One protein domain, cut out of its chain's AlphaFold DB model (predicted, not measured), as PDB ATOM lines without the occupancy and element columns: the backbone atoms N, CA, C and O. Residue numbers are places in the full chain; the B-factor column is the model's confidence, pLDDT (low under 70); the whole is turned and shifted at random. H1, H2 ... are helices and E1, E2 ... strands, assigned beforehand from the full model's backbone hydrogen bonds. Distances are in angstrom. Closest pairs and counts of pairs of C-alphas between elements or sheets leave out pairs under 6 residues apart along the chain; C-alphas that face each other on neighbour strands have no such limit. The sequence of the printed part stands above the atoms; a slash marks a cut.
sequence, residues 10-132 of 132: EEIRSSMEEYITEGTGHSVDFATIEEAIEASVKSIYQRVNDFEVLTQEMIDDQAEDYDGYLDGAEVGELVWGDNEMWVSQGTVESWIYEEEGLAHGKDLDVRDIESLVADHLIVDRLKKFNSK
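AT A GLANCE: This is residues 10 to 132 of the 132 residues of an uncharacterized protein of Vibrio diazotrophicus (UniProt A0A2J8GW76). A small three-stranded sheet, E1, E2 and E3, stands toward one end of an elongated body, and the long helix H5 runs from it through the middle of the domain. H1 and H2 pack on H5 beyond the sheet and on each other, H4 folds back along another side of H5, and the short helix H3 with the long loop of residues 63 to 77 makes the end of the body by the sheet. The printed part has 123 residues, with five named helices and three named strands in the order H1 H2 E1 H3 E2 E3 H4 H5; the sheet has the order E1, E2, E3 and is antiparallel, and the class is mostly helix. The whole is only just compact, close to loose, with a radius of gyration of the C-alphas of 15.9 A and spans of 47 by 30 by 26 A.

IN THESE COORDINATES: The strands of the sheet are E1, residues 51 to 53, E2, residues 78 to 82, and E3, residues 85 to 87. E2 is the longest strand, 13.5 A from C-alpha 78 at (-8.839, 12.242, 15.473) to C-alpha 82. H5, residues 110 to 130, is the longest helix, 30.0 A from C-alpha 110 at (-23.096, -11.455, 22.155) to C-alpha 130 at (-3.054, 10.253, 16.908). H4, residues 89 to 103, measures 20.9 A, and H2, residues 33 to 47, measures 21.1 A. H1, residues 10 to 19, begins with C-alpha 10 at (-14.874, -7.981, 7.878) and measures 14.8 A. H3, residues 56 to 62, measures 9.9 A.

HOW THE PARTS SIT: E2 is the inner strand, and its pairing is staggered: residues 78 to 80 pair with E1 and residues 80 to 82 with E3. E1 and E2 are antiparallel at 138 degrees, with N 79 and O 52 at 2.9 A and N 52 and O 79 at 3.1 A, within hydrogen-bond range. E2 and E3 form an antiparallel hairpin at 134 degrees, with N 82 and O 85 at 2.8 A and N 87 and O 80 at 2.8 A. H5 and the sheet make two layers, a helix on one face of a sheet; the closest C-alphas of E2 and H5 are those of Leu 78 and Leu 126, 5.8 A apart. H3 only grazes the sheet with residues 58 to 62, and H4 only grazes it with residues 89 to 92. H5 is the hub, touching three other helices. H4 and H5 form a helical hairpin and touch at a shallow tilt of 28 degrees, opposite ways, the closest C-alphas being those of Gln 89 and Leu 126 at 5.9 A. H2 touches residues 110 to 118 of H5, the same way at 37 degrees, only just a steep tilt, with the C-alphas of Ile 44 and Ala 118 closest at 5.8 A. H1 touches residues 113 to 121 of H5, opposite ways at a steep tilt of 57 degrees, with the C-alphas of Met 16 and Val 117 closest at 6.3 A. H1 also touches H2 at a steep tilt of 54 degrees, opposite ways, with the C-alphas of Arg 13 and Val 41 closest at 6.0 A. The helix packing is mostly crossed, that is, mostly not at a shallow tilt. H4 is apart from H1 and H2. Every O i to N i+4 pair is within hydrogen-bond range in H2, H3, H4 and H5; in H1 it is 5 of 6.

THE WHOLE: The two C-alphas farthest apart, those of Ala 31 and Gln 56, are 48.0 A from each other. The printed part has no cut and ends at residue 132, the chain's last. The links from H1 to H2, 13 residues, and from H3 to E2, 15 residues, are long. The mean pLDDT of the printed part is 90.3, and residues 105 and 132 are under 70.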
ATOM      1  N   GLU A  10     -15.785  -6.843   7.762       97.06
ATOM      2  CA  GLU A  10     -14.874  -7.981   7.878       97.06
ATOM      3  C   GLU A  10     -14.001  -7.835   9.124       97.06
ATOM      4  O   GLU A  10     -13.986  -8.752   9.935       97.06
ATOM      5  N   GLU A  11     -13.404  -6.656   9.349       96.69
ATOM      6  CA  GLU A  11     -12.687  -6.354  10.599       96.69
ATOM      7  C   GLU A  11     -13.591  -6.550  11.823       96.69
ATOM      8  O   GLU A  11     -13.203  -7.240  12.757       96.69
ATOM      9  N   ILE A  12     -14.826  -6.030  11.793       97.19
ATOM     10  CA  ILE A  12     -15.778  -6.192  12.904       97.19
ATOM     11  C   ILE A  12     -16.093  -7.667  13.161       97.19
ATOM     12  O   ILE A  12     -16.064  -8.112  14.304       97.19
ATOM     13  N   ARG A  13     -16.411  -8.430  12.110       96.62
ATOM     14  CA  ARG A  13     -16.733  -9.857  12.231       96.62
ATOM     15  C   ARG A  13     -15.546 -10.636  12.789       96.62
ATOM     16  O   ARG A  13     -15.737 -11.423  13.708       96.62
ATOM     17  N   SER A  14     -14.342 -10.390  12.278       95.56
ATOM     18  CA  SER A  14     -13.129 -11.028  12.786       95.56
ATOM     19  C   SER A  14     -12.886 -10.699  14.257       95.56
ATOM     20  O   SER A  14     -12.651 -11.615  15.035       95.56
ATOM     21  N   SER A  15     -13.033  -9.437  14.672       93.94
ATOM     22  CA  SER A  15     -12.912  -9.066  16.088       93.94
ATOM     23  C   SER A  15     -13.984  -9.725  16.959       93.94
ATOM     24  O   SER A  15     -13.657 -10.231  18.023       93.94
ATOM     25  N   MET A  16     -15.244  -9.803  16.514       93.31
ATOM     26  CA  MET A  16     -16.296 -10.541  17.236       93.31
ATOM     27  C   MET A  16     -15.919 -12.013  17.445       93.31
ATOM     28  O   MET A  16     -16.054 -12.538  18.548       93.31
ATOM     29  N   GLU A  17     -15.432 -12.680  16.398       91.56
ATOM     30  CA  GLU A  17     -15.051 -14.096  16.437       91.56
ATOM     31  C   GLU A  17     -13.892 -14.379  17.414       91.56
ATOM     32  O   GLU A  17     -13.813 -15.490  17.939       91.56
ATOM     33  N   GLU A  18     -13.040 -13.393  17.722       90.38
ATOM     34  CA  GLU A  18     -11.970 -13.519  18.728       90.38
ATOM     35  C   GLU A  18     -12.494 -13.583  20.173       90.38
ATOM     36  O   GLU A  18     -11.868 -14.223  21.022       90.38
ATOM     37  N   TYR A  19     -13.645 -12.968  20.458       87.69
ATOM     38  CA  TYR A  19     -14.254 -12.947  21.797       87.69
ATOM     39  C   TYR A  19     -15.279 -14.063  22.022       87.69
ATOM     40  O   TYR A  19     -15.636 -14.365  23.166       87.69
ATOM     41  N   ILE A  20     -15.774 -14.686  20.953       89.00
ATOM     42  CA  ILE A  20     -16.799 -15.726  21.044       89.00
ATOM     43  C   ILE A  20     -16.178 -17.057  21.464       89.00
ATOM     44  O   ILE A  20     -15.221 -17.556  20.877       89.00
ATOM     45  N   THR A  21     -16.781 -17.677  22.473       87.69
ATOM     46  CA  THR A  21     -16.383 -18.985  23.004       87.69
ATOM     47  C   THR A  21     -17.567 -19.950  23.005       87.69
ATOM     48  O   THR A  21     -18.709 -19.558  22.774       87.69
ATOM     49  N   GLU A  22     -17.327 -21.228  23.318       84.62
ATOM     50  CA  GLU A  22     -18.410 -22.214  23.479       84.62
ATOM     51  C   GLU A  22     -19.413 -21.840  24.591       84.62
ATOM     52  O   GLU A  22     -20.554 -22.299  24.559       84.62
ATOM     53  N   GLY A  23     -18.997 -21.020  25.565       84.44
ATOM     54  CA  GLY A  23     -19.843 -20.534  26.659       84.44
ATOM     55  C   GLY A  23     -20.652 -19.277  26.322       84.44
ATOM     56  O   GLY A  23     -21.515 -18.889  27.106       84.44
ATOM     57  N   THR A  24     -20.405 -18.645  25.171       87.44
ATOM     58  CA  THR A  24     -21.048 -17.381  24.798       87.44
ATOM     59  C   THR A  24     -22.548 -17.566  24.558       87.44
ATOM     60  O   THR A  24     -22.986 -18.348  23.710       87.44
ATOM     61  N   GLY A  25     -23.351 -16.810  25.307       86.44
ATOM     62  CA  GLY A  25     -24.807 -16.774  25.166       86.44
ATOM     63  C   GLY A  25     -25.272 -15.816  24.068       86.44
ATOM     64  O   GLY A  25     -24.545 -14.923  23.653       86.44
ATOM     65  N   HIS A  26     -26.517 -15.960  23.614       87.88
ATOM     66  CA  HIS A  26     -27.178 -14.993  22.729       87.88
ATOM     67  C   HIS A  26     -28.605 -14.709  23.212       87.88
ATOM     68  O   HIS A  26     -29.207 -15.530  23.909       87.88
ATOM     69  N   SER A  27     -29.145 -13.538  22.848       85.81
ATOM     70  CA  SER A  27     -30.536 -13.180  23.162       85.81
ATOM     71  C   SER A  27     -31.511 -14.206  22.579       85.81
ATOM     72  O   SER A  27     -31.304 -14.715  21.479       85.81
ATOM     73  N   VAL A  28     -32.632 -14.417  23.275       86.25
ATOM     74  CA  VAL A  28     -33.763 -15.244  22.813       86.25
ATOM     75  C   VAL A  28     -34.411 -14.729  21.523       86.25
ATOM     76  O   VAL A  28     -35.186 -15.452  20.901       86.25
ATOM     77  N   ASP A  29     -34.111 -13.488  21.131       89.50
ATOM     78  CA  ASP A  29     -34.575 -12.882  19.880       89.50
ATOM     79  C   ASP A  29     -33.916 -13.503  18.635       89.50
ATOM     80  O   ASP A  29     -34.424 -13.335  17.526       89.50
ATOM     81  N   PHE A  30     -32.798 -14.216  18.808       90.81
ATOM     82  CA  PHE A  30     -32.056 -14.872  17.733       90.81
ATOM     83  C   PHE A  30     -32.186 -16.391  17.841       90.81
ATOM     84  O   PHE A  30     -32.148 -16.950  18.938       90.81
ATOM     85  N   ALA A  31     -32.325 -17.080  16.706       90.38
ATOM     86  CA  ALA A  31     -32.411 -18.539  16.696       90.38
ATOM     87  C   ALA A  31     -31.031 -19.201  16.805       90.38
ATOM     88  O   ALA A  31     -30.932 -20.375  17.166       90.38
ATOM     89  N   THR A  32     -29.971 -18.468  16.453       92.62
ATOM     90  CA  THR A  32     -28.588 -18.947  16.496       92.62
ATOM     91  C   THR A  32     -27.628 -17.839  16.915       92.62
ATOM     92  O   THR A  32     -27.914 -16.653  16.749       92.62
ATOM     93  N   ILE A  33     -26.443 -18.237  17.386       92.06
ATOM     94  CA  ILE A  33     -25.348 -17.301  17.656       92.06
ATOM     95  C   ILE A  33     -24.907 -16.562  16.384       92.06
ATOM     96  O   ILE A  33     -24.653 -15.370  16.444       92.06
ATOM     97  N   GLU A  34     -24.909 -17.221  15.221       93.94
ATOM     98  CA  GLU A  34     -24.527 -16.602  13.941       93.94
ATOM     99  C   GLU A  34     -25.479 -15.464  13.542       93.94
ATOM    100  O   GLU A  34     -25.039 -14.416  13.074       93.94
ATOM    101  N   GLU A  35     -26.785 -15.633  13.766       94.62
ATOM    102  CA  GLU A  35     -27.759 -14.556  13.548       94.62
ATOM    103  C   GLU A  35     -27.518 -13.369  14.485       94.62
ATOM    104  O   GLU A  35     -27.641 -12.220  14.056       94.62
ATOM    105  N   ALA A  36     -27.146 -13.641  15.741       94.50
ATOM    106  CA  ALA A  36     -26.784 -12.600  16.695       94.50
ATOM    107  C   ALA A  36     -25.509 -11.862  16.250       94.50
ATOM    108  O   ALA A  36     -25.506 -10.635  16.217       94.50
ATOM    109  N   ILE A  37     -24.471 -12.589  15.815       94.56
ATOM    110  CA  ILE A  37     -23.221 -12.011  15.296       94.56
ATOM    111  C   ILE A  37     -23.501 -11.103  14.098       94.56
ATOM    112  O   ILE A  37     -23.038  -9.969  14.076       94.56
ATOM    113  N   GLU A  38     -24.269 -11.555  13.105       95.88
ATOM    114  CA  GLU A  38     -24.552 -10.741  11.915       95.88
ATOM    115  C   GLU A  38     -25.352  -9.474  12.261       95.88
ATOM    116  O   GLU A  38     -25.107  -8.399  11.698       95.88
ATOM    117  N   ALA A  39     -26.282  -9.567  13.217       95.31
ATOM    118  CA  ALA A  39     -26.999  -8.403  13.729       95.31
ATOM    119  C   ALA A  39     -26.047  -7.410  14.419       95.31
ATOM    120  O   ALA A  39     -26.103  -6.213  14.118       95.31
ATOM    121  N   SER A  40     -25.138  -7.907  15.260       95.69
ATOM    122  CA  SER A  40     -24.113  -7.112  15.940       95.69
ATOM    123  C   SER A  40     -23.125  -6.479  14.958       95.69
ATOM    124  O   SER A  40     -22.891  -5.278  15.023       95.69
ATOM    125  N   VAL A  41     -22.638  -7.213  13.949       96.75
ATOM    126  CA  VAL A  41     -21.757  -6.674  12.892       96.75
ATOM    127  C   VAL A  41     -22.421  -5.502  12.173       96.75
ATOM    128  O   VAL A  41     -21.793  -4.468  11.928       96.75
ATOM    129  N   LYS A  42     -23.707  -5.637  11.831       96.19
ATOM    130  CA  LYS A  42     -24.470  -4.554  11.205       96.19
ATOM    131  C   LYS A  42     -24.612  -3.348  12.138       96.19
ATOM    132  O   LYS A  42     -24.433  -2.228  11.661       96.19
ATOM    133  N   SER A  43     -24.943  -3.580  13.408       94.69
ATOM    134  CA  SER A  43     -25.106  -2.549  14.443       94.69
ATOM    135  C   SER A  43     -23.807  -1.768  14.670       94.69
ATOM    136  O   SER A  43     -23.774  -0.552  14.486       94.69
ATOM    137  N   ILE A  44     -22.700  -2.464  14.944       95.75
ATOM    138  CA  ILE A  44     -21.368  -1.869  15.123       95.75
ATOM    139  C   ILE A  44     -20.992  -1.041  13.894       95.75
ATOM    140  O   ILE A  44     -20.663   0.135  14.017       95.75
ATOM    141  N   TYR A  45     -21.114  -1.602  12.686       96.12
ATOM    142  CA  TYR A  45     -20.725  -0.903  11.455       96.12
ATOM    143  C   TYR A  45     -21.467   0.427  11.246       96.12
ATOM    144  O   TYR A  45     -20.925   1.332  10.607       96.12
ATOM    145  N   GLN A  46     -22.699   0.536  11.753       93.06
ATOM    146  CA  GLN A  46     -23.492   1.764  11.702       93.06
ATOM    147  C   GLN A  46     -23.017   2.828  12.699       93.06
ATOM    148  O   GLN A  46     -23.220   4.002  12.404       93.06
ATOM    149  N   ARG A  47     -22.380   2.446  13.816       91.69
ATOM    150  CA  ARG A  47     -21.956   3.375  14.880       91.69
ATOM    151  C   ARG A  47     -20.478   3.780  14.815       91.69
ATOM    152  O   ARG A  47     -20.143   4.932  15.035       91.69
ATOM    153  N   VAL A  48     -19.572   2.849  14.500       95.12
ATOM    154  CA  VAL A  48     -18.130   3.035  14.795       95.12
ATOM    155  C   VAL A  48     -17.373   3.910  13.799       95.12
ATOM    156  O   VAL A  48     -16.177   4.091  13.946       95.12
ATOM    157  N   ASN A  49     -18.015   4.379  12.730       94.81
ATOM    158  CA  ASN A  49     -17.329   5.010  11.597       94.81
ATOM    159  C   ASN A  49     -17.497   6.532  11.533       94.81
ATOM    160  O   ASN A  49     -17.197   7.121  10.492       94.81
ATOM    161  N   ASP A  50     -17.999   7.146  12.599       95.00
ATOM    162  CA  ASP A  50     -18.157   8.593  12.691       95.00
ATOM    163  C   ASP A  50     -16.885   9.217  13.270       95.00
ATOM    164  O   ASP A  50     -16.746   9.373  14.476       95.00
ATOM    165  N   PHE A  51     -15.899   9.469  12.413       95.38
ATOM    166  CA  PHE A  51     -14.617  10.044  12.816       95.38
ATOM    167  C   PHE A  51     -14.393  11.383  12.134       95.38
ATOM    168  O   PHE A  51     -14.632  11.509  10.931       95.38
ATOM    169  N   GLU A  52     -13.827  12.332  12.870       94.94
ATOM    170  CA  GLU A  52     -13.461  13.642  12.341       94.94
ATOM    171  C   GLU A  52     -12.159  14.139  12.974       94.94
ATOM    172  O   GLU A  52     -11.799  13.751  14.089       94.94
ATOM    173  N   VAL A  53     -11.424  14.977  12.243       95.31
ATOM    174  CA  VAL A  53     -10.238  15.641  12.787       95.31
ATOM    175  C   VAL A  53     -10.692  16.821  13.635       95.31
ATOM    176  O   VAL A  53     -11.328  17.746  13.131       95.31
ATOM    177  N   LEU A  54     -10.321  16.808  14.910       95.31
ATOM    178  CA  LEU A  54     -10.702  17.802  15.892       95.31
ATOM    179  C   LEU A  54     -10.271  19.199  15.449       95.31
ATOM    180  O   LEU A  54      -9.095  19.470  15.188       95.31
ATOM    181  N   THR A  55     -11.241  20.104  15.401       95.06
ATOM    182  CA  THR A  55     -11.029  21.520  15.114       95.06
ATOM    183  C   THR A  55     -11.339  22.362  16.343       95.06
ATOM    184  O   THR A  55     -12.044  21.922  17.247       95.06
ATOM    185  N   GLN A  56     -10.843  23.601  16.366       94.94
ATOM    186  CA  GLN A  56     -11.194  24.532  17.438       94.94
ATOM    187  C   GLN A  56     -12.704  24.816  17.476       94.94
ATOM    188  O   GLN A  56     -13.262  24.919  18.556       94.94
ATOM    189  N   GLU A  57     -13.362  24.881  16.313       93.38
ATOM    190  CA  GLU A  57     -14.814  25.084  16.213       93.38
ATOM    191  C   GLU A  57     -15.585  23.956  16.911       93.38
ATOM    192  O   GLU A  57     -16.471  24.235  17.702       93.38
ATOM    193  N   MET A  58     -15.176  22.695  16.728       93.31
ATOM    194  CA  MET A  58     -15.798  21.557  17.419       93.31
ATOM    195  C   MET A  58     -15.625  21.615  18.941       93.31
ATOM    196  O   MET A  58     -16.540  21.248  19.670       93.31
ATOM    197  N   ILE A  59     -14.459  22.062  19.428       92.81
ATOM    198  CA  ILE A  59     -14.222  22.252  20.869       92.81
ATOM    199  C   ILE A  59     -15.147  23.345  21.404       92.81
ATOM    200  O   ILE A  59     -15.786  23.158  22.438       92.81
ATOM    201  N   ASP A  60     -15.211  24.475  20.698       91.19
ATOM    202  CA  ASP A  60     -16.007  25.632  21.098       91.19
ATOM    203  C   ASP A  60     -17.510  25.293  21.104       91.19
ATOM    204  O   ASP A  60     -18.192  25.609  22.077       91.19
ATOM    205  N   ASP A  61     -18.001  24.595  20.072       89.69
ATOM    206  CA  ASP A  61     -19.397  24.150  19.957       89.69
ATOM    207  C   ASP A  61     -19.768  23.149  21.060       89.69
ATOM    208  O   ASP A  61     -20.865  23.193  21.617       89.69
ATOM    209  N   GLN A  62     -18.856  22.237  21.402       90.75
ATOM    210  CA  GLN A  62     -19.138  21.183  22.367       90.75
ATOM    211  C   GLN A  62     -19.029  21.637  23.827       90.75
ATOM    212  O   GLN A  62     -19.725  21.092  24.688       90.75
ATOM    213  N   ALA A  63     -18.186  22.629  24.123       86.50
ATOM    214  CA  ALA A  63     -17.967  23.128  25.482       86.50
ATOM    215  C   ALA A  63     -19.245  23.670  26.152       86.50
ATOM    216  O   ALA A  63     -19.285  23.803  27.376       86.50
ATOM    217  N   GLU A  64     -20.283  23.988  25.373       82.00
ATOM    218  CA  GLU A  64     -21.567  24.456  25.898       82.00
ATOM    219  C   GLU A  64     -22.424  23.320  26.487       82.00
ATOM    220  O   GLU A  64     -23.045  23.523  27.534       82.00
ATOM    221  N   ASP A  65     -22.415  22.128  25.874       83.06
ATOM    222  CA  ASP A  65     -23.380  21.054  26.166       83.06
ATOM    223  C   ASP A  65     -22.747  19.707  26.586       83.06
ATOM    224  O   ASP A  65     -23.407  18.914  27.264       83.06
ATOM    225  N   TYR A  66     -21.474  19.444  26.257       81.94
ATOM    226  CA  TYR A  66     -20.804  18.153  26.505       81.94
ATOM    227  C   TYR A  66     -19.348  18.317  26.987       81.94
ATOM    228  O   TYR A  66     -18.402  17.772  26.404       81.94
ATOM    229  N   ASP A  67     -19.172  19.075  28.072       82.06
ATOM    230  CA  ASP A  67     -17.879  19.276  28.741       82.06
ATOM    231  C   ASP A  67     -17.256  17.946  29.228       82.06
ATOM    232  O   ASP A  67     -17.958  17.037  29.678       82.06
ATOM    233  N   GLY A  68     -15.928  17.832  29.136       86.06
ATOM    234  CA  GLY A  68     -15.139  16.681  29.601       86.06
ATOM    235  C   GLY A  68     -14.912  15.538  28.597       86.06
ATOM    236  O   GLY A  68     -13.925  14.818  28.722       86.06
ATOM    237  N   TYR A  69     -15.745  15.360  27.565       91.25
ATOM    238  CA  TYR A  69     -15.570  14.245  26.606       91.25
ATOM    239  C   TYR A  69     -14.361  14.413  25.672       91.25
ATOM    240  O   TYR A  69     -13.823  13.420  25.173       91.25
ATOM    241  N   LEU A  70     -13.912  15.656  25.477       93.88
ATOM    242  CA  LEU A  70     -12.720  16.019  24.706       93.88
ATOM    243  C   LEU A  70     -11.478  16.245  25.587       93.88
ATOM    244  O   LEU A  70     -10.466  16.748  25.099       93.88
ATOM    245  N   ASP A  71     -11.526  15.879  26.872       88.62
ATOM    246  CA  ASP A  71     -10.408  16.106  27.784       88.62
ATOM    247  C   ASP A  71      -9.121  15.447  27.275       88.62
ATOM    248  O   ASP A  71      -9.088  14.279  26.875       88.62
ATOM    249  N   GLY A  72      -8.047  16.238  27.294       87.12
ATOM    250  CA  GLY A  72      -6.723  15.830  26.833       87.12
ATOM    251  C   GLY A  72      -6.544  15.794  25.315       87.12
ATOM    252  O   GLY A  72      -5.423  15.528  24.893       87.12
ATOM    253  N   ALA A  73      -7.584  16.073  24.520       92.94
ATOM    254  CA  ALA A  73      -7.466  16.109  23.069       92.94
ATOM    255  C   ALA A  73      -6.877  17.433  22.555       92.94
ATOM    256  O   ALA A  73      -7.174  18.514  23.076       92.94
ATOM    257  N   GLU A  74      -6.080  17.359  21.493       94.19
ATOM    258  CA  GLU A  74      -5.482  18.512  20.817       94.19
ATOM    259  C   GLU A  74      -6.077  18.726  19.416       94.19
ATOM    260  O   GLU A  74      -6.447  17.790  18.705       94.19
ATOM    261  N   VAL A  75      -6.158  19.987  18.974       95.44
ATOM    262  CA  VAL A  75      -6.590  20.312  17.604       95.44
ATOM    263  C   VAL A  75      -5.690  19.593  16.596       95.44
ATOM    264  O   VAL A  75      -4.469  19.742  16.626       95.44
ATOM    265  N   GLY A  76      -6.307  18.881  15.655       94.19
ATOM    266  CA  GLY A  76      -5.616  18.037  14.683       94.19
ATOM    267  C   GLY A  76      -5.605  16.550  15.035       94.19
ATOM    268  O   GLY A  76      -5.275  15.749  14.162       94.19
ATOM    269  N   GLU A  77      -5.996  16.166  16.252       95.31
ATOM    270  CA  GLU A  77      -6.223  14.764  16.603       95.31
ATOM    271  C   GLU A  77      -7.532  14.239  16.015       95.31
ATOM    272  O   GLU A  77      -8.471  14.984  15.750       95.31
ATOM    273  N   LEU A  78      -7.608  12.932  15.808       96.06
ATOM    274  CA  LEU A  78      -8.839  12.242  15.473       96.06
ATOM    275  C   LEU A  78      -9.707  12.090  16.722       96.06
ATOM    276  O   LEU A  78      -9.214  11.679  17.776       96.06
ATOM    277  N   VAL A  79     -10.998  12.360  16.564       96.38
ATOM    278  CA  VAL A  79     -12.048  12.130  17.562       96.38
ATOM    279  C   VAL A  79     -13.166  11.283  16.960       96.38
ATOM    280  O   VAL A  79     -13.283  11.172  15.735       96.38
ATOM    281  N   TRP A  80     -13.966  10.653  17.817       96.44
ATOM    282  CA  TRP A  80     -15.097   9.814  17.413       96.44
ATOM    283  C   TRP A  80     -16.428  10.438  17.845       96.44
ATOM    284  O   TRP A  80     -16.513  11.015  18.926       96.44
ATOM    285  N   GLY A  81     -17.441  10.356  16.987       94.62
ATOM    286  CA  GLY A  81     -18.785  10.871  17.219       94.62
ATOM    287  C   GLY A  81     -19.692   9.840  17.886       94.62
ATOM    288  O   GLY A  81     -19.896   8.747  17.354       94.62
ATOM    289  N   ASP A  82     -20.287  10.212  19.017       89.94
ATOM    290  CA  ASP A  82     -21.311   9.444  19.720       89.94
ATOM    291  C   ASP A  82     -22.517  10.332  20.023       89.94
ATOM    292  O   ASP A  82     -22.390  11.307  20.748       89.94
ATOM    293  N   ASN A  83     -23.695  10.011  19.483       79.56
ATOM    294  CA  ASN A  83     -24.968  10.663  19.835       79.56
ATOM    295  C   ASN A  83     -24.903  12.204  19.987       79.56
ATOM    296  O   ASN A  83     -25.415  12.739  20.965       79.56
ATOM    297  N   GLU A  84     -24.326  12.901  18.999       83.19
ATOM    298  CA  GLU A  84     -24.184  14.376  18.926       83.19
ATOM    299  C   GLU A  84     -22.993  14.992  19.683       83.19
ATOM    300  O   GLU A  84     -22.831  16.211  19.648       83.19
ATOM    301  N   MET A  85     -22.121  14.186  20.291       91.69
ATOM    302  CA  MET A  85     -20.868  14.650  20.898       91.69
ATOM    303  C   MET A  85     -19.643  13.990  20.265       91.69
ATOM    304  O   MET A  85     -19.700  12.882  19.737       91.69
ATOM    305  N   TRP A  86     -18.513  14.677  20.353       95.25
ATOM    306  CA  TRP A  86     -17.186  14.191  20.015       95.25
ATOM    307  C   TRP A  86     -16.464  13.697  21.262       95.25
ATOM    308  O   TRP A  86     -16.498  14.315  22.328       95.25
ATOM    309  N   VAL A  87     -15.768  12.581  21.104       95.38
ATOM    310  CA  VAL A  87     -15.135  11.848  22.192       95.38
ATOM    311  C   VAL A  87     -13.649  11.683  21.883       95.38
ATOM    312  O   VAL A  87     -13.269  11.262  20.783       95.38
ATOM    313  N   SER A  88     -12.796  12.041  22.847       95.44
ATOM    314  CA  SER A  88     -11.346  11.878  22.742       95.44
ATOM    315  C   SER A  88     -10.926  10.416  22.883       95.44
ATOM    316  O   SER A  88     -11.629   9.598  23.479       95.44
ATOM    317  N   GLN A  89      -9.724  10.092  22.394       95.19
ATOM    318  CA  GLN A  89      -9.123   8.771  22.602       95.19
ATOM    319  C   GLN A  89      -9.090   8.384  24.086       95.19
ATOM    320  O   GLN A  89      -9.460   7.262  24.422       95.19
ATOM    321  N   GLY A  90      -8.674   9.303  24.963       93.75
ATOM    322  CA  GLY A  90      -8.572   9.037  26.400       93.75
ATOM    323  C   GLY A  90      -9.924   8.715  27.038       93.75
ATOM    324  O   GLY A  90     -10.005   7.843  27.902       93.75
ATOM    325  N   THR A  91     -10.994   9.359  26.574       93.69
ATOM    326  CA  THR A  91     -12.348   9.079  27.055       93.69
ATOM    327  C   THR A  91     -12.807   7.677  26.655       93.69
ATOM    328  O   THR A  91     -13.245   6.922  27.523       93.69
ATOM    329  N   VAL A  92     -12.630   7.276  25.388       92.94
ATOM    330  CA  VAL A  92     -12.996   5.912  24.952       92.94
ATOM    331  C   VAL A  92     -12.127   4.856  25.654       92.94
ATOM    332  O   VAL A  92     -12.630   3.822  26.082       92.94
ATOM    333  N   GLU A  93     -10.832   5.117  25.863       92.94
ATOM    334  CA  GLU A  93      -9.957   4.230  26.649       92.94
ATOM    335  C   GLU A  93     -10.440   4.046  28.096       92.94
ATOM    336  O   GLU A  93     -10.344   2.943  28.640       92.94
ATOM    337  N   SER A  94     -10.968   5.106  28.719       90.44
ATOM    338  CA  SER A  94     -11.552   5.023  30.061       90.44
ATOM    339  C   SER A  94     -12.782   4.119  30.083       90.44
ATOM    340  O   SER A  94     -12.929   3.335  31.019       90.44
ATOM    341  N   TRP A  95     -13.640   4.189  29.060       89.25
ATOM    342  CA  TRP A  95     -14.825   3.332  28.967       89.25
ATOM    343  C   TRP A  95     -14.439   1.864  28.818       89.25
ATOM    344  O   TRP A  95     -14.907   1.039  29.599       89.25
ATOM    345  N   ILE A  96     -13.488   1.553  27.930       88.88
ATOM    346  CA  ILE A  96     -12.969   0.184  27.770       88.88
ATOM    347  C   ILE A  96     -12.450  -0.360  29.102       88.88
ATOM    348  O   ILE A  96     -12.769  -1.486  29.474       88.88
ATOM    349  N   TYR A  97     -11.669   0.429  29.848       87.31
ATOM    350  CA  TYR A  97     -11.128  -0.016  31.134       87.31
ATOM    351  C   TYR A  97     -12.231  -0.369  32.149       87.31
ATOM    352  O   TYR A  97     -12.100  -1.335  32.909       87.31
ATOM    353  N   GLU A  98     -13.327   0.390  32.161       83.81
ATOM    354  CA  GLU A  98     -14.492   0.109  33.000       83.81
ATOM    355  C   GLU A  98     -15.245  -1.149  32.537       83.81
ATOM    356  O   GLU A  98     -15.581  -2.002  33.368       83.81
ATOM    357  N   GLU A  99     -15.456  -1.310  31.228       81.31
ATOM    358  CA  GLU A  99     -16.147  -2.463  30.641       81.31
ATOM    359  C   GLU A  99     -15.362  -3.771  30.816       81.31
ATOM    360  O   GLU A  99     -15.915  -4.771  31.289       81.31
ATOM    361  N   GLU A 100     -14.057  -3.772  30.535       80.88
ATOM    362  CA  GLU A 100     -13.180  -4.933  30.734       80.88
ATOM    363  C   GLU A 100     -13.178  -5.387  32.202       80.88
ATOM    364  O   GLU A 100     -13.215  -6.588  32.498       80.88
ATOM    365  N   GLY A 101     -13.193  -4.435  33.142       76.06
ATOM    366  CA  GLY A 101     -13.297  -4.719  34.572       76.06
ATOM    367  C   GLY A 101     -14.601  -5.427  34.954       76.06
ATOM    368  O   GLY A 101     -14.609  -6.280  35.849       76.06
ATOM    369  N   LEU A 102     -15.703  -5.119  34.268       70.56
ATOM    370  CA  LEU A 102     -17.007  -5.751  34.478       70.56
ATOM    371  C   LEU A 102     -17.125  -7.115  33.789       70.56
ATOM    372  O   LEU A 102     -17.844  -7.982  34.304       70.56
ATOM    373  N   ALA A 103     -16.432  -7.301  32.667       71.00
ATOM    374  CA  ALA A 103     -16.430  -8.515  31.855       71.00
ATOM    375  C   ALA A 103     -15.491  -9.612  32.391       71.00
ATOM    376  O   ALA A 103     -15.711 -10.801  32.141       71.00
ATOM    377  N   HIS A 104     -14.455  -9.246  33.154       70.81
ATOM    378  CA  HIS A 104     -13.413 -10.180  33.580       70.81
ATOM    379  C   HIS A 104     -13.957 -11.407  34.339       70.81
ATOM    380  O   HIS A 104     -14.510 -11.303  35.437       70.81
ATOM    381  N   GLY A 105     -13.739 -12.597  33.767       63.56
ATOM    382  CA  GLY A 105     -14.098 -13.884  34.372       63.56
ATOM    383  C   GLY A 105     -15.577 -14.273  34.257       63.56
ATOM    384  O   GLY A 105     -16.009 -15.168  34.988       63.56
ATOM    385  N   LYS A 106     -16.348 -13.619  33.381       72.00
ATOM    386  CA  LYS A 106     -17.750 -13.958  33.098       72.00
ATOM    387  C   LYS A 106     -17.904 -14.577  31.711       72.00
ATOM    388  O   LYS A 106     -17.165 -14.236  30.793       72.00
ATOM    389  N   ASP A 107     -18.906 -15.443  31.570       78.50
ATOM    390  CA  ASP A 107     -19.420 -15.821  30.256       78.50
ATOM    391  C   ASP A 107     -20.180 -14.614  29.695       78.50
ATOM    392  O   ASP A 107     -21.178 -14.184  30.280       78.50
ATOM    393  N   LEU A 108     -19.670 -14.035  28.610       83.25
ATOM    394  CA  LEU A 108     -20.271 -12.872  27.962       83.25
ATOM    395  C   LEU A 108     -21.372 -13.307  27.002       83.25
ATOM    396  O   LEU A 108     -21.256 -14.344  26.336       83.25
ATOM    397  N   ASP A 109     -22.432 -12.509  26.909       88.94
ATOM    398  CA  ASP A 109     -23.372 -12.640  25.806       88.94
ATOM    399  C   ASP A 109     -22.884 -11.860  24.570       88.94
ATOM    400  O   ASP A 109     -21.968 -11.038  24.637       88.94
ATOM    401  N   VAL A 110     -23.476 -12.138  23.405       89.88
ATOM    402  CA  VAL A 110     -23.096 -11.455  22.155       89.88
ATOM    403  C   VAL A 110     -23.248  -9.926  22.243       89.88
ATOM    404  O   VAL A 110     -22.507  -9.229  21.559       89.88
ATOM    405  N   ARG A 111     -24.153  -9.377  23.069       87.38
ATOM    406  CA  ARG A 111     -24.314  -7.919  23.212       87.38
ATOM    407  C   ARG A 111     -23.199  -7.299  24.042       87.38
ATOM    408  O   ARG A 111     -22.734  -6.223  23.682       87.38
ATOM    409  N   ASP A 112     -22.756  -7.972  25.098       88.44
ATOM    410  CA  ASP A 112     -21.592  -7.532  25.869       88.44
ATOM    411  C   ASP A 112     -20.341  -7.516  24.973       88.44
ATOM    412  O   ASP A 112     -19.584  -6.548  24.956       88.44
ATOM    413  N   ILE A 113     -20.170  -8.561  24.151       91.00
ATOM    414  CA  ILE A 113     -19.092  -8.631  23.152       91.00
ATOM    415  C   ILE A 113     -19.237  -7.513  22.107       91.00
ATOM    416  O   ILE A 113     -18.244  -6.919  21.701       91.00
ATOM    417  N   GLU A 114     -20.463  -7.211  21.673       92.56
ATOM    418  CA  GLU A 114     -20.739  -6.170  20.679       92.56
ATOM    419  C   GLU A 114     -20.250  -4.785  21.132       92.56
ATOM    420  O   GLU A 114     -19.668  -4.058  20.323       92.56
ATOM    421  N   SER A 115     -20.488  -4.410  22.394       90.12
ATOM    422  CA  SER A 115     -19.987  -3.147  22.956       90.12
ATOM    423  C   SER A 115     -18.465  -3.125  23.021       90.12
ATOM    424  O   SER A 115     -17.858  -2.240  22.419       90.12
ATOM    425  N   LEU A 116     -17.855  -4.163  23.601       90.25
ATOM    426  CA  LEU A 116     -16.397  -4.268  23.713       90.25
ATOM    427  C   LEU A 116     -15.712  -4.160  22.345       90.25
ATOM    428  O   LEU A 116     -14.771  -3.389  22.163       90.25
ATOM    429  N   VAL A 117     -16.192  -4.911  21.348       93.31
ATOM    430  CA  VAL A 117     -15.622  -4.892  19.993       93.31
ATOM    431  C   VAL A 117     -15.752  -3.513  19.351       93.31
ATOM    432  O   VAL A 117     -14.820  -3.074  18.677       93.31
ATOM    433  N   ALA A 118     -16.882  -2.825  19.538       94.25
ATOM    434  CA  ALA A 118     -17.061  -1.480  19.001       94.25
ATOM    435  C   ALA A 118     -16.012  -0.516  19.568       94.25
ATOM    436  O   ALA A 118     -15.303   0.130  18.791       94.25
ATOM    437  N   ASP A 119     -15.872  -0.485  20.889       92.81
ATOM    438  CA  ASP A 119     -14.990   0.450  21.582       92.81
ATOM    439  C   ASP A 119     -13.515   0.160  21.276       92.81
ATOM    440  O   ASP A 119     -12.755   1.081  20.958       92.81
ATOM    441  N   HIS A 120     -13.112  -1.116  21.243       93.62
ATOM    442  CA  HIS A 120     -11.758  -1.506  20.837       93.62
ATOM    443  C   HIS A 120     -11.418  -1.042  19.417       93.62
ATOM    444  O   HIS A 120     -10.353  -0.463  19.196       93.62
ATOM    445  N   LEU A 121     -12.319  -1.248  18.452       95.44
ATOM    446  CA  LEU A 121     -12.085  -0.840  17.064       95.44
ATOM    447  C   LEU A 121     -12.008   0.684  16.911       95.44
ATOM    448  O   LEU A 121     -11.216   1.174  16.098       95.44
ATOM    449  N   ILE A 122     -12.807   1.426  17.684       96.06
ATOM    450  CA  ILE A 122     -12.751   2.890  17.750       96.06
ATOM    451  C   ILE A 122     -11.386   3.330  18.282       96.06
ATOM    452  O   ILE A 122     -10.674   4.071  17.599       96.06
ATOM    453  N   VAL A 123     -10.975   2.827  19.450       94.81
ATOM    454  CA  VAL A 123      -9.694   3.186  20.079       94.81
ATOM    455  C   VAL A 123      -8.507   2.834  19.197       94.81
ATOM    456  O   VAL A 123      -7.593   3.647  19.067       94.81
ATOM    457  N   ASP A 124      -8.512   1.677  18.542       94.19
ATOM    458  CA  ASP A 124      -7.442   1.293  17.622       94.19
ATOM    459  C   ASP A 124      -7.321   2.275  16.453       94.19
ATOM    460  O   ASP A 124      -6.209   2.625  16.033       94.19
ATOM    461  N   ARG A 125      -8.454   2.770  15.939       95.00
ATOM    462  CA  ARG A 125      -8.460   3.754  14.853       95.00
ATOM    463  C   ARG A 125      -7.964   5.121  15.324       95.00
ATOM    464  O   ARG A 125      -7.123   5.706  14.637       95.00
ATOM    465  N   LEU A 126      -8.404   5.572  16.502       95.06
ATOM    466  CA  LEU A 126      -7.938   6.804  17.151       95.06
ATOM    467  C   LEU A 126      -6.425   6.751  17.405       95.06
ATOM    468  O   LEU A 126      -5.687   7.593  16.898       95.06
ATOM    469  N   LYS A 127      -5.933   5.686  18.052       94.12
ATOM    470  CA  LYS A 127      -4.502   5.462  18.323       94.12
ATOM    471  C   LYS A 127      -3.658   5.493  17.061       94.12
ATOM    472  O   LYS A 127      -2.618   6.151  17.029       94.12
ATOM    473  N   LYS A 128      -4.084   4.777  16.015       92.94
ATOM    474  CA  LYS A 128      -3.361   4.696  14.736       92.94
ATOM    475  C   LYS A 128      -3.214   6.067  14.071       92.94
ATOM    476  O   LYS A 128      -2.234   6.287  13.357       92.94
ATOM    477  N   PHE A 129      -4.180   6.960  14.265       93.81
ATOM    478  CA  PHE A 129      -4.121   8.318  13.740       93.81
ATOM    479  C   PHE A 129      -3.305   9.251  14.645       93.81
ATOM    480  O   PHE A 129      -2.378   9.883  14.146       93.81
ATOM    481  N   ASN A 130      -3.598   9.280  15.948       93.12
ATOM    482  CA  ASN A 130      -3.054  10.253  16.908       93.12
ATOM    483  C   ASN A 130      -1.601   9.970  17.310       93.12
ATOM    484  O   ASN A 130      -0.898  10.860  17.767       93.12
ATOM    485  N   SER A 131      -1.106   8.744  17.105       86.94
ATOM    486  CA  SER A 131       0.299   8.390  17.386       86.94
ATOM    487  C   SER A 131       1.297   8.857  16.309       86.94
ATOM    488  O   SER A 131       2.443   8.394  16.310       86.94
ATOM    489  N   LYS A 132       0.873   9.680  15.344       61.66
ATOM    490  CA  LYS A 132       1.711  10.187  14.245       61.66
ATOM    491  C   LYS A 132       2.400  11.495  14.610       61.66
ATOM    492  O   LYS A 132       3.568  11.648  14.180       61.66
TER     493      LYS A 132